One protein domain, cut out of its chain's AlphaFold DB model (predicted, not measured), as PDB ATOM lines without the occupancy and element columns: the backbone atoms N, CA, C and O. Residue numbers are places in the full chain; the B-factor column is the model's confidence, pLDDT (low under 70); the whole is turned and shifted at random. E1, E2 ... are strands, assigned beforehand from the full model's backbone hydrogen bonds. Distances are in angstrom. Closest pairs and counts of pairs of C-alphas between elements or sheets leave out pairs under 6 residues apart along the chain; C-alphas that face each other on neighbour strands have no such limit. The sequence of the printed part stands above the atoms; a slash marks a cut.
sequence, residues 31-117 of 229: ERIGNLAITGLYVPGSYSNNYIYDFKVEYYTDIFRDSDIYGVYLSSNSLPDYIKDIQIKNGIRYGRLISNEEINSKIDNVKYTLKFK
ATOM      1  N   GLU A  31      28.263   2.095 -24.892       91.19
ATOM      2  CA  GLU A  31      29.716   2.289 -24.868       91.19
ATOM      3  C   GLU A  31      30.349   1.551 -23.684       91.19
ATOM      4  O   GLU A  31      29.793   1.493 -22.583       91.19
ATOM      5  N   ARG A  32      31.520   0.967 -23.932       90.31
ATOM      6  CA  ARG A  32      32.328   0.230 -22.957       90.31
ATOM      7  C   ARG A  32      33.773   0.674 -23.062       90.31
ATOM      8  O   ARG A  32      34.174   1.200 -24.094       90.31
ATOM      9  N   ILE A  33      34.537   0.432 -22.007       91.19
ATOM     10  CA  ILE A  33      35.959   0.759 -21.941       91.19
ATOM     11  C   ILE A  33      36.752  -0.544 -22.078       91.19
ATOM     12  O   ILE A  33      36.371  -1.571 -21.509       91.19
ATOM     13  N   GLY A  34      37.822  -0.505 -22.859       90.31
ATOM     14  CA  GLY A  34      38.797  -1.575 -23.012       90.31
ATOM     15  C   GLY A  34      40.159  -1.005 -23.388       90.31
ATOM     16  O   GLY A  34      40.356   0.211 -23.359       90.31
ATOM     17  N   ASN A  35      41.080  -1.885 -23.763       92.00
ATOM     18  CA  ASN A  35      42.452  -1.520 -24.104       92.00
ATOM     19  C   ASN A  35      42.813  -2.006 -25.507       92.00
ATOM     20  O   ASN A  35      42.217  -2.951 -26.028       92.00
ATOM     21  N   LEU A  36      43.814  -1.374 -26.111       92.69
ATOM     22  CA  LEU A  36      44.442  -1.844 -27.342       92.69
ATOM     23  C   LEU A  36      45.822  -2.380 -26.990       92.69
ATOM     24  O   LEU A  36      46.732  -1.603 -26.722       92.69
ATOM     25  N   ALA A  37      45.971  -3.700 -26.977       92.75
ATOM     26  CA  ALA A  37      47.264  -4.347 -26.815       92.75
ATOM     27  C   ALA A  37      47.992  -4.361 -28.161       92.75
ATOM     28  O   ALA A  37      47.444  -4.837 -29.160       92.75
ATOM     29  N   ILE A  38      49.218  -3.845 -28.194       92.69
ATOM     30  CA  ILE A  38      50.055  -3.883 -29.390       92.69
ATOM     31  C   ILE A  38      50.555  -5.317 -29.583       92.69
ATOM     32  O   ILE A  38      51.136  -5.916 -28.683       92.69
ATOM     33  N   THR A  39      50.294  -5.884 -30.760       87.31
ATOM     34  CA  THR A  39      50.665  -7.267 -31.104       87.31
ATOM     35  C   THR A  39      51.839  -7.347 -32.070       87.31
ATOM     36  O   THR A  39      52.464  -8.397 -32.180       87.31
ATOM     37  N   GLY A  40      52.145  -6.256 -32.770       83.25
ATOM     38  CA  GLY A  40      53.281  -6.185 -33.676       83.25
ATOM     39  C   GLY A  40      53.546  -4.759 -34.136       83.25
ATOM     40  O   GLY A  40      52.621  -3.957 -34.263       83.25
ATOM     41  N   LEU A  41      54.816  -4.461 -34.396       81.94
ATOM     42  CA  LEU A  41      55.257  -3.230 -35.036       81.94
ATOM     43  C   LEU A  41      55.602  -3.546 -36.492       81.94
ATOM     44  O   LEU A  41      56.425  -4.417 -36.771       81.94
ATOM     45  N   TYR A  42      54.987  -2.816 -37.412       76.06
ATOM     46  CA  TYR A  42      55.400  -2.774 -38.802       76.06
ATOM     47  C   TYR A  42      56.242  -1.518 -39.003       76.06
ATOM     48  O   TYR A  42      55.739  -0.400 -38.895       76.06
ATOM     49  N   VAL A  43      57.528  -1.701 -39.294       65.31
ATOM     50  CA  VAL A  43      58.416  -0.602 -39.677       65.31
ATOM     51  C   VAL A  43      58.366  -0.497 -41.202       65.31
ATOM     52  O   VAL A  43      58.962  -1.339 -41.878       65.31
ATOM     53  N   PRO A  44      57.622   0.462 -41.783       59.38
ATOM     54  CA  PRO A  44      57.674   0.669 -43.222       59.38
ATOM     55  C   PRO A  44      59.094   1.087 -43.623       59.38
ATOM     56  O   PRO A  44      59.733   1.905 -42.960       59.38
ATOM     57  N   GLY A  45      59.595   0.513 -44.716       52.78
ATOM     58  CA  GLY A  45      60.877   0.902 -45.286       52.78
ATOM     59  C   GLY A  45      60.826   2.351 -45.762       52.78
ATOM     60  O   GLY A  45      60.156   2.640 -46.747       52.78
ATOM     61  N   SER A  46      61.570   3.208 -45.061       52.25
ATOM     62  CA  SER A  46      62.016   4.540 -45.481       52.25
ATOM     63  C   SER A  46      60.897   5.583 -45.695       52.25
ATOM     64  O   SER A  46      60.112   5.497 -46.630       52.25
ATOM     65  N   TYR A  47      60.909   6.645 -44.876       50.91
ATOM     66  CA  TYR A  47      60.214   7.941 -45.066       50.91
ATOM     67  C   TYR A  47      58.804   8.167 -44.489       50.91
ATOM     68  O   TYR A  47      58.192   9.184 -44.819       50.91
ATOM     69  N   SER A  48      58.288   7.345 -43.570       60.81
ATOM     70  CA  SER A  48      57.160   7.790 -42.732       60.81
ATOM     71  C   SER A  48      57.623   8.104 -41.313       60.81
ATOM     72  O   SER A  48      58.048   7.197 -40.607       60.81
ATOM     73  N   ASN A  49      57.432   9.345 -40.850       75.88
ATOM     74  CA  ASN A  49      57.546   9.730 -39.428       75.88
ATOM     75  C   ASN A  49      56.467   9.076 -38.537       75.88
ATOM     76  O   ASN A  49      56.246   9.508 -37.412       75.88
ATOM     77  N   ASN A  50      55.759   8.072 -39.054       83.69
ATOM     78  CA  ASN A  50      54.665   7.412 -38.373       83.69
ATOM     79  C   ASN A  50      55.041   5.958 -38.114       83.69
ATOM     80  O   ASN A  50      55.618   5.283 -38.970       83.69
ATOM     81  N   TYR A  51      54.609   5.471 -36.963       87.50
ATOM     82  CA  TYR A  51      54.703   4.086 -36.551       87.50
ATOM     83  C   TYR A  51      53.409   3.364 -36.915       87.50
ATOM     84  O   TYR A  51      52.309   3.864 -36.663       87.50
ATOM     85  N   ILE A  52      53.533   2.183 -37.512       90.12
ATOM     86  CA  ILE A  52      52.389   1.357 -37.892       90.12
ATOM     87  C   ILE A  52      52.358   0.156 -36.957       90.12
ATOM     88  O   ILE A  52      53.304  -0.625 -36.915       90.12
ATOM     89  N   TYR A  53      51.261  -0.010 -36.226       90.56
ATOM     90  CA  TYR A  53      51.109  -1.107 -35.278       90.56
ATOM     91  C   TYR A  53      49.918  -1.977 -35.636       90.56
ATOM     92  O   TYR A  53      48.834  -1.472 -35.929       90.56
ATOM     93  N   ASP A  54      50.105  -3.287 -35.535       91.56
ATOM     94  CA  ASP A  54      48.992  -4.218 -35.437       91.56
ATOM     95  C   ASP A  54      48.608  -4.336 -33.956       91.56
ATOM     96  O   ASP A  54      49.468  -4.482 -33.080       91.56
ATOM     97  N   PHE A  55      47.312  -4.267 -33.668       92.00
ATOM     98  CA  PHE A  55      46.787  -4.295 -32.307       92.00
ATOM     99  C   PHE A  55      45.636  -5.287 -32.157       92.00
ATOM    100  O   PHE A  55      44.971  -5.694 -33.117       92.00
ATOM    101  N   LYS A  56      45.355  -5.617 -30.898       92.06
ATOM    102  CA  LYS A  56      44.235  -6.438 -30.454       92.06
ATOM    103  C   LYS A  56      43.437  -5.692 -29.394       92.06
ATOM    104  O   LYS A  56      43.997  -5.188 -28.428       92.06
ATOM    105  N   VAL A  57      42.118  -5.673 -29.544       90.56
ATOM    106  CA  VAL A  57      41.211  -5.158 -28.520       90.56
ATOM    107  C   VAL A  57      41.135  -6.153 -27.360       90.56
ATOM    108  O   VAL A  57      40.825  -7.344 -27.535       90.56
ATOM    109  N   GLU A  58      41.403  -5.639 -26.168       89.56
ATOM    110  CA  GLU A  58      41.238  -6.303 -24.885       89.56
ATOM    111  C   GLU A  58      40.063  -5.688 -24.129       89.56
ATOM    112  O   GLU A  58      39.849  -4.476 -24.131       89.56
ATOM    113  N   TYR A  59      39.267  -6.551 -23.505       87.56
ATOM    114  CA  TYR A  59      38.020  -6.165 -22.857       87.56
ATOM    115  C   TYR A  59      38.191  -6.244 -21.351       87.56
ATOM    116  O   TYR A  59      38.725  -7.229 -20.849       87.56
ATOM    117  N   TYR A  60      37.648  -5.267 -20.630       81.06
ATOM    118  CA  TYR A  60      37.577  -5.339 -19.171       81.06
ATOM    119  C   TYR A  60      36.482  -6.278 -18.660       81.06
ATOM    120  O   TYR A  60      36.495  -6.666 -17.498       81.06
ATOM    121  N   THR A  61      35.522  -6.645 -19.513       76.81
ATOM    122  CA  THR A  61      34.387  -7.495 -19.135       76.81
ATOM    123  C   THR A  61      34.289  -8.728 -20.023       76.81
ATOM    124  O   THR A  61      34.379  -8.609 -21.246       76.81
ATOM    125  N   ASP A  62      33.978  -9.884 -19.436       72.38
ATOM    126  CA  ASP A  62      33.895 -11.161 -20.160       72.38
ATOM    127  C   ASP A  62      32.614 -11.365 -20.981       72.38
ATOM    128  O   ASP A  62      32.607 -12.137 -21.940       72.38
ATOM    129  N   ILE A  63      31.528 -10.675 -20.622       66.94
ATOM    130  CA  ILE A  63      30.165 -11.008 -21.076       66.94
ATOM    131  C   ILE A  63      29.803 -10.314 -22.409       66.94
ATOM    132  O   ILE A  63      28.895 -10.746 -23.112       66.94
ATOM    133  N   PHE A  64      30.537  -9.270 -22.815       72.88
ATOM    134  CA  PHE A  64      30.240  -8.479 -24.019       72.88
ATOM    135  C   PHE A  64      31.513  -8.133 -24.804       72.88
ATOM    136  O   PHE A  64      32.074  -7.039 -24.686       72.88
ATOM    137  N   ARG A  65      31.934  -9.094 -25.633       81.06
ATOM    138  CA  ARG A  65      33.156  -9.072 -26.448       81.06
ATOM    139  C   ARG A  65      32.906  -9.516 -27.892       81.06
ATOM    140  O   ARG A  65      31.803  -9.961 -28.221       81.06
ATOM    141  N   ASP A  66      33.932  -9.402 -28.739       82.50
ATOM    142  CA  ASP A  66      33.921 -10.003 -30.081       82.50
ATOM    143  C   ASP A  66      33.558 -11.492 -29.977       82.50
ATOM    144  O   ASP A  66      34.114 -12.232 -29.162       82.50
ATOM    145  N   SER A  67      32.562 -11.895 -30.754       84.75
ATOM    146  CA  SER A  67      31.943 -13.221 -30.734       84.75
ATOM    147  C   SER A  67      31.279 -13.495 -32.079       84.75
ATOM    148  O   SER A  67      31.233 -12.627 -32.949       84.75
ATOM    149  N   ASP A  68      30.702 -14.675 -32.278       82.94
ATOM    150  CA  ASP A  68      29.959 -14.963 -33.515       82.94
ATOM    151  C   ASP A  68      28.732 -14.055 -33.701       82.94
ATOM    152  O   ASP A  68      28.286 -13.819 -34.825       82.94
ATOM    153  N   ILE A  69      28.236 -13.485 -32.600       86.06
ATOM    154  CA  ILE A  69      27.088 -12.579 -32.562       86.06
ATOM    155  C   ILE A  69      27.526 -11.134 -32.828       86.06
ATOM    156  O   ILE A  69      26.937 -10.453 -33.673       86.06
ATOM    157  N   TYR A  70      28.563 -10.660 -32.131       90.31
ATOM    158  CA  TYR A  70      28.984  -9.258 -32.155       90.31
ATOM    159  C   TYR A  70      30.355  -9.047 -32.778       90.31
ATOM    160  O   TYR A  70      31.310  -9.747 -32.459       90.31
ATOM    161  N   GLY A  71      30.455  -8.003 -33.595       90.44
ATOM    162  CA  GLY A  71      31.712  -7.355 -33.928       90.44
ATOM    163  C   GLY A  71      31.967  -6.134 -33.043       90.44
ATOM    164  O   GLY A  71      31.033  -5.511 -32.531       90.44
ATOM    165  N   VAL A  72      33.240  -5.790 -32.883       91.12
ATOM    166  CA  VAL A  72      33.732  -4.680 -32.061       91.12
ATOM    167  C   VAL A  72      34.065  -3.477 -32.926       91.12
ATOM    168  O   VAL A  72      34.744  -3.596 -33.939       91.12
ATOM    169  N   TYR A  73      33.608  -2.306 -32.496       90.81
ATOM    170  CA  TYR A  73      33.819  -1.047 -33.197       90.81
ATOM    171  C   TYR A  73      34.322  -0.003 -32.210       90.81
ATOM    172  O   TYR A  73      33.646   0.292 -31.223       90.81
ATOM    173  N   LEU A  74      35.507   0.543 -32.470       90.00
ATOM    174  CA  LEU A  74      36.092   1.587 -31.638       90.00
ATOM    175  C   LEU A  74      35.401   2.927 -31.864       90.00
ATOM    176  O   LEU A  74      34.922   3.219 -32.962       90.00
ATOM    177  N   SER A  75      35.361   3.733 -30.809       86.62
ATOM    178  CA  SER A  75      34.941   5.126 -30.890       86.62
ATOM    179  C   SER A  75      36.150   5.991 -31.230       86.62
ATOM    180  O   SER A  75      37.122   6.016 -30.471       86.62
ATOM    181  N   SER A  76      36.085   6.718 -32.348       79.19
ATOM    182  CA  SER A  76      37.144   7.635 -32.795       79.19
ATOM    183  C   SER A  76      37.512   8.664 -31.726       79.19
ATOM    184  O   SER A  76      38.675   9.001 -31.563       79.19
ATOM    185  N   ASN A  77      36.528   9.101 -30.940       82.62
ATOM    186  CA  ASN A  77      36.674  10.192 -29.974       82.62
ATOM    187  C   ASN A  77      37.361   9.764 -28.667       82.62
ATOM    188  O   ASN A  77      37.489  10.566 -27.751       82.62
ATOM    189  N   SER A  78      37.706   8.484 -28.534       85.69
ATOM    190  CA  SER A  78      38.337   7.928 -27.330       85.69
ATOM    191  C   SER A  78      39.809   7.584 -27.517       85.69
ATOM    192  O   SER A  78      40.425   7.027 -26.613       85.69
ATOM    193  N   LEU A  79      40.349   7.862 -28.702       89.69
ATOM    194  CA  LEU A  79      41.735   7.585 -29.031       89.69
ATOM    195  C   LEU A  79      42.603   8.789 -28.639       89.69
ATOM    196  O   LEU A  79      42.144   9.921 -28.774       89.69
ATOM    197  N   PRO A  80      43.836   8.559 -28.166       89.19
ATOM    198  CA  PRO A  80      44.791   9.633 -27.916       89.19
ATOM    199  C   PRO A  80      45.143  10.422 -29.182       89.19
ATOM    200  O   PRO A  80      45.167   9.858 -30.275       89.19
ATOM    201  N   ASP A  81      45.518  11.692 -29.017       90.19
ATOM    202  CA  ASP A  81      45.787  12.629 -30.120       90.19
ATOM    203  C   ASP A  81      46.937  12.197 -31.045       90.19
ATOM    204  O   ASP A  81      46.982  12.569 -32.218       90.19
ATOM    205  N   TYR A  82      47.866  11.380 -30.540       89.81
ATOM    206  CA  TYR A  82      48.971  10.839 -31.331       89.81
ATOM    207  C   TYR A  82      48.532   9.742 -32.321       89.81
ATOM    208  O   TYR A  82      49.313   9.375 -33.204       89.81
ATOM    209  N   ILE A  83      47.304   9.214 -32.206       90.25
ATOM    210  CA  ILE A  83      46.738   8.226 -33.132       90.25
ATOM    211  C   ILE A  83      46.139   8.945 -34.339       90.25
ATOM    212  O   ILE A  83      45.100   9.594 -34.256       90.25
ATOM    213  N   LYS A  84      46.781   8.775 -35.494       88.50
ATOM    214  CA  LYS A  84      46.379   9.420 -36.744       88.50
ATOM    215  C   LYS A  84      45.246   8.685 -37.452       88.50
ATOM    216  O   LYS A  84      44.349   9.320 -37.998       88.50
ATOM    217  N   ASP A  85      45.326   7.359 -37.502       88.50
ATOM    218  CA  ASP A  85      44.322   6.521 -38.158       88.50
ATOM    219  C   ASP A  85      44.228   5.153 -37.480       88.50
ATOM    220  O   ASP A  85      45.202   4.646 -36.918       88.50
ATOM    221  N   ILE A  86      43.046   4.548 -37.558       89.44
ATOM    222  CA  ILE A  86      42.777   3.217 -37.033       89.44
ATOM    223  C   ILE A  86      41.845   2.447 -37.963       89.44
ATOM    224  O   ILE A  86      40.746   2.874 -38.312       89.44
ATOM    225  N   GLN A  87      42.277   1.253 -38.339       88.12
ATOM    226  CA  GLN A  87      41.568   0.382 -39.260       88.12
ATOM    227  C   GLN A  87      41.237  -0.931 -38.566       88.12
ATOM    228  O   GLN A  87      42.114  -1.738 -38.255       88.12
ATOM    229  N   ILE A  88      39.942  -1.164 -38.355       84.94
ATOM    230  CA  ILE A  88      39.417  -2.445 -37.879       84.94
ATOM    231  C   ILE A  88      38.688  -3.130 -39.019       84.94
ATOM    232  O   ILE A  88      37.702  -2.620 -39.556       84.94
ATOM    233  N   LYS A  89      39.140  -4.334 -39.361       79.75
ATOM    234  CA  LYS A  89      38.511  -5.127 -40.411       79.75
ATOM    235  C   LYS A  89      37.225  -5.760 -39.882       79.75
ATOM    236  O   LYS A  89      37.273  -6.604 -38.996       79.75
ATOM    237  N   ASN A  90      36.076  -5.381 -40.443       76.75
ATOM    238  CA  ASN A  90      34.770  -6.038 -40.265       76.75
ATOM    239  C   ASN A  90      34.367  -6.368 -38.813       76.75
ATOM    240  O   ASN A  90      33.752  -7.403 -38.554       76.75
ATOM    241  N   GLY A  91      34.700  -5.491 -37.864       75.88
ATOM    242  CA  GLY A  91      34.352  -5.682 -36.456       75.88
ATOM    243  C   GLY A  91      35.098  -6.831 -35.769       75.88
ATOM    244  O   GLY A  91      34.630  -7.342 -34.757       75.88
ATOM    245  N   ILE A  92      36.225  -7.276 -36.322       83.06
ATOM    246  CA  ILE A  92      37.114  -8.238 -35.670       83.06
ATOM    247  C   ILE A  92      37.863  -7.515 -34.544       83.06
ATOM    248  O   ILE A  92      38.177  -6.334 -34.648       83.06
ATOM    249  N   ARG A  93      38.217  -8.230 -33.477       87.12
ATOM    250  CA  ARG A  93      39.051  -7.710 -32.379       87.12
ATOM    251  C   ARG A  93      40.478  -7.288 -32.757       87.12
ATOM    252  O   ARG A  93      41.215  -6.895 -31.864       87.12
ATOM    253  N   TYR A  94      40.890  -7.423 -34.013       88.94
ATOM    254  CA  TYR A  94      42.233  -7.102 -34.491       88.94
ATOM    255  C   TYR A  94      42.161  -5.988 -35.527       88.94
ATOM    256  O   TYR A  94      41.223  -5.930 -36.330       88.94
ATOM    257  N   GLY A  95      43.170  -5.131 -35.530       90.25
ATOM    258  CA  GLY A  95      43.257  -4.023 -36.462       90.25
ATOM    259  C   GLY A  95      44.672  -3.498 -36.600       90.25
ATOM    260  O   GLY A  95      45.607  -4.008 -35.985       90.25
ATOM    261  N   ARG A  96      44.795  -2.460 -37.417       90.50
ATOM    262  CA  ARG A  96      46.030  -1.714 -37.623       90.50
ATOM    263  C   ARG A  96      45.805  -0.260 -37.266       90.50
ATOM    264  O   ARG A  96      44.765   0.293 -37.611       90.50
ATOM    265  N   LEU A  97      46.758   0.351 -36.586       91.69
ATOM    266  CA  LEU A  97      46.735   1.772 -36.271       91.69
ATOM    267  C   LEU A  97      48.012   2.451 -36.759       91.69
ATOM    268  O   LEU A  97      49.048   1.804 -36.934       91.69
ATOM    269  N   ILE A  98      47.910   3.755 -36.988       90.75
ATOM    270  CA  ILE A  98      49.013   4.630 -37.372       90.75
ATOM    271  C   ILE A  98      49.177   5.666 -36.267       90.75
ATOM    272  O   ILE A  98      48.224   6.370 -35.930       90.75
ATOM    273  N   SER A  99      50.381   5.753 -35.719       90.06
ATOM    274  CA  SER A  99      50.740   6.645 -34.619       90.06
ATOM    275  C   SER A  99      51.870   7.581 -35.028       90.06
ATOM    276  O   SER A  99      52.770   7.171 -35.758       90.06
ATOM    277  N   ASN A 100      51.850   8.816 -34.533       89.69
ATOM    278  CA  ASN A 100      52.976   9.747 -34.664       89.69
ATOM    279  C   ASN A 100      54.057   9.498 -33.597       89.69
ATOM    280  O   ASN A 100      55.190   9.941 -33.750       89.69
ATOM    281  N   GLU A 101      53.709   8.783 -32.525       89.00
ATOM    282  CA  GLU A 101      54.581   8.502 -31.383       89.00
ATOM    283  C   GLU A 101      54.789   6.993 -31.187       89.00
ATOM    284  O   GLU A 101      53.981   6.164 -31.631       89.00
ATOM    285  N   GLU A 102      55.883   6.628 -30.518       85.69
ATOM    286  CA  GLU A 102      56.168   5.244 -30.145       85.69
ATOM    287  C   GLU A 102      55.239   4.780 -29.011       85.69
ATOM    288  O   GLU A 102      55.030   5.489 -28.028       85.69
ATOM    289  N   ILE A 103      54.664   3.578 -29.140       86.81
ATOM    290  CA  ILE A 103      53.693   3.044 -28.175       86.81
ATOM    291  C   ILE A 103      54.352   1.939 -27.358       86.81
ATOM    292  O   ILE A 103      54.710   0.887 -27.880       86.81
ATOM    293  N   ASN A 104      54.430   2.155 -26.047       75.19
ATOM    294  CA  ASN A 104      55.272   1.353 -25.162       75.19
ATOM    295  C   ASN A 104      54.701  -0.043 -24.809       75.19
ATOM    296  O   ASN A 104      55.385  -0.832 -24.168       75.19
ATOM    297  N   SER A 105      53.442  -0.357 -25.164       83.31
ATOM    298  CA  SER A 105      52.869  -1.731 -25.127       83.31
ATOM    299  C   SER A 105      51.362  -1.775 -25.385       83.31
ATOM    300  O   SER A 105      50.857  -2.699 -26.024       83.31
ATOM    301  N   LYS A 106      50.624  -0.807 -24.844       90.88
ATOM    302  CA  LYS A 106      49.163  -0.770 -24.912       90.88
ATOM    303  C   LYS A 106      48.630   0.654 -24.850       90.88
ATOM    304  O   LYS A 106      49.292   1.548 -24.332       90.88
ATOM    305  N   ILE A 107      47.416   0.833 -25.354       90.69
ATOM    306  CA  ILE A 107      46.632   2.059 -25.204       90.69
ATOM    307  C   ILE A 107      45.471   1.738 -24.274       90.69
ATOM    308  O   ILE A 107      44.609   0.921 -24.612       90.69
ATOM    309  N   ASP A 108      45.468   2.362 -23.103       91.19
ATOM    310  CA  ASP A 108      44.428   2.153 -22.105       91.19
ATOM    311  C   ASP A 108      43.218   3.069 -22.341       91.19
ATOM    312  O   ASP A 108      43.318   4.129 -22.955       91.19
ATOM    313  N   ASN A 109      42.069   2.668 -21.793       90.25
ATOM    314  CA  ASN A 109      40.845   3.478 -21.719       90.25
ATOM    315  C   ASN A 109      40.197   3.836 -23.066       90.25
ATOM    316  O   ASN A 109      39.475   4.830 -23.181       90.25
ATOM    317  N   VAL A 110      40.371   2.981 -24.066       91.25
ATOM    318  CA  VAL A 110      39.729   3.144 -25.369       91.25
ATOM    319  C   VAL A 110      38.273   2.698 -25.283       91.25
ATOM    320  O   VAL A 110      37.947   1.624 -24.766       91.25
ATOM    321  N   LYS A 111      37.366   3.517 -25.817       92.56
ATOM    322  CA  LYS A 111      35.942   3.198 -25.843       92.56
ATOM    323  C   LYS A 111      35.581   2.385 -27.075       92.56
ATOM    324  O   LYS A 111      36.013   2.667 -28.193       92.56
ATOM    325  N   TYR A 112      34.704   1.410 -26.879       91.75
ATOM    326  CA  TYR A 112      34.175   0.584 -27.953       91.75
ATOM    327  C   TYR A 112      32.680   0.307 -27.794       91.75
ATOM    328  O   TYR A 112      32.109   0.348 -26.702       91.75
ATOM    329  N   THR A 113      32.049  -0.006 -28.921       92.38
ATOM    330  CA  THR A 113      30.663  -0.467 -29.025       92.38
ATOM    331  C   THR A 113      30.618  -1.814 -29.735       92.38
ATOM    332  O   THR A 113      31.559  -2.203 -30.434       92.38
ATOM    333  N   LEU A 114      29.519  -2.542 -29.552       92.25
ATOM    334  CA  LEU A 114      29.284  -3.815 -30.221       92.25
ATOM    335  C   LEU A 114      28.158  -3.673 -31.239       92.25
ATOM    336  O   LEU A 114      27.109  -3.093 -30.951       92.25
ATOM    337  N   LYS A 115      28.344  -4.245 -32.428       90.94
ATOM    338  CA  LYS A 115      27.291  -4.324 -33.453       90.94
ATOM    339  C   LYS A 115      27.153  -5.756 -33.935       90.94
ATOM    340  O   LYS A 115      28.135  -6.494 -33.962       90.94
ATOM    341  N   PHE A 116      25.942  -6.162 -34.303       90.25
ATOM    342  CA  PHE A 116      25.719  -7.513 -34.807       90.25
ATOM    343  C   PHE A 116      26.520  -7.769 -36.079       90.25
ATOM    344  O   PHE A 116      26.541  -6.942 -36.993       90.25
ATOM    345  N   LYS A 117      27.133  -8.950 -36.162       88.88
ATOM    346  CA  LYS A 117      27.715  -9.429 -37.413       88.88
ATOM    347  C   LYS A 117      26.588  -9.677 -38.412       88.88
ATOM    348  O   LYS A 117      25.577 -10.293 -38.081       88.88
TER     349      LYS A 117
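This is residues 31 to 117 of the 229 residues of an uncharacterized protein of Brachyspira hampsonii (UniProt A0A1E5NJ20). One six-stranded sheet curls like part of a barrel and folds back on itself: E3 and E6 face E2, E5 and E4, with E1 as the hinge. The barrel is incomplete, for its edge strands E3 and E4 are not neighbours, and the links E1 to E2 and E2 to E3 reach its two far ends. The printed part has 87 residues, no named helix and six strands, E1 to E6 along the chain; the sheet order is E3, E6, E1, E2, E5, E4, all antiparallel, and the class is all strand. It is compact, with a radius of gyration of the C-alphas of 13.0 A, and only just elongated, spanning 42 by 21 by 19 A.

The sheet is strongly twisted. E1, residues 32 to 42, and E2, residues 51 to 59, form an antiparallel hairpin at 145 degrees, with N 37 and O 56 2.9 A apart. E5, residues 94 to 99, is antiparallel to E2, with N 53 and O 97 at 2.9 A. E4, residues 83 to 88, forms a hairpin with E5, with N 87 and O 96 at 2.8 A. E6, residues 106 to 116, has staggered pairing: residues 106 to 112 pair with E1, N 34 and O 110 being 2.9 A apart, and residues 112 to 116 with E3, residues 70 to 74, N 73 and O 113 being 2.9 A apart. The closest C-alphas of E3 and E4, Tyr 73 and Ile 88, are 7.4 A apart.

E1 begins at C-alpha 32 (32.328, 0.230, -22.957), is 28.1 A long and bends by 56 degrees at residue 39. E2, 23.9 A, bends by 54 degrees at residue 54. E3 is 13.0 A long, E4 13.8 A and E5 16.2 A. E6, 26.3 A, bends by 80 degrees at residue 109 and ends at C-alpha 116 (25.719, -7.513, -34.807).

The farthest C-alphas, those of Ser 46 and Ile 63, are 43.0 A apart. The printed part has no cut and no long link. Residues 43 to 48 and residue 63 are under pLDDT 70.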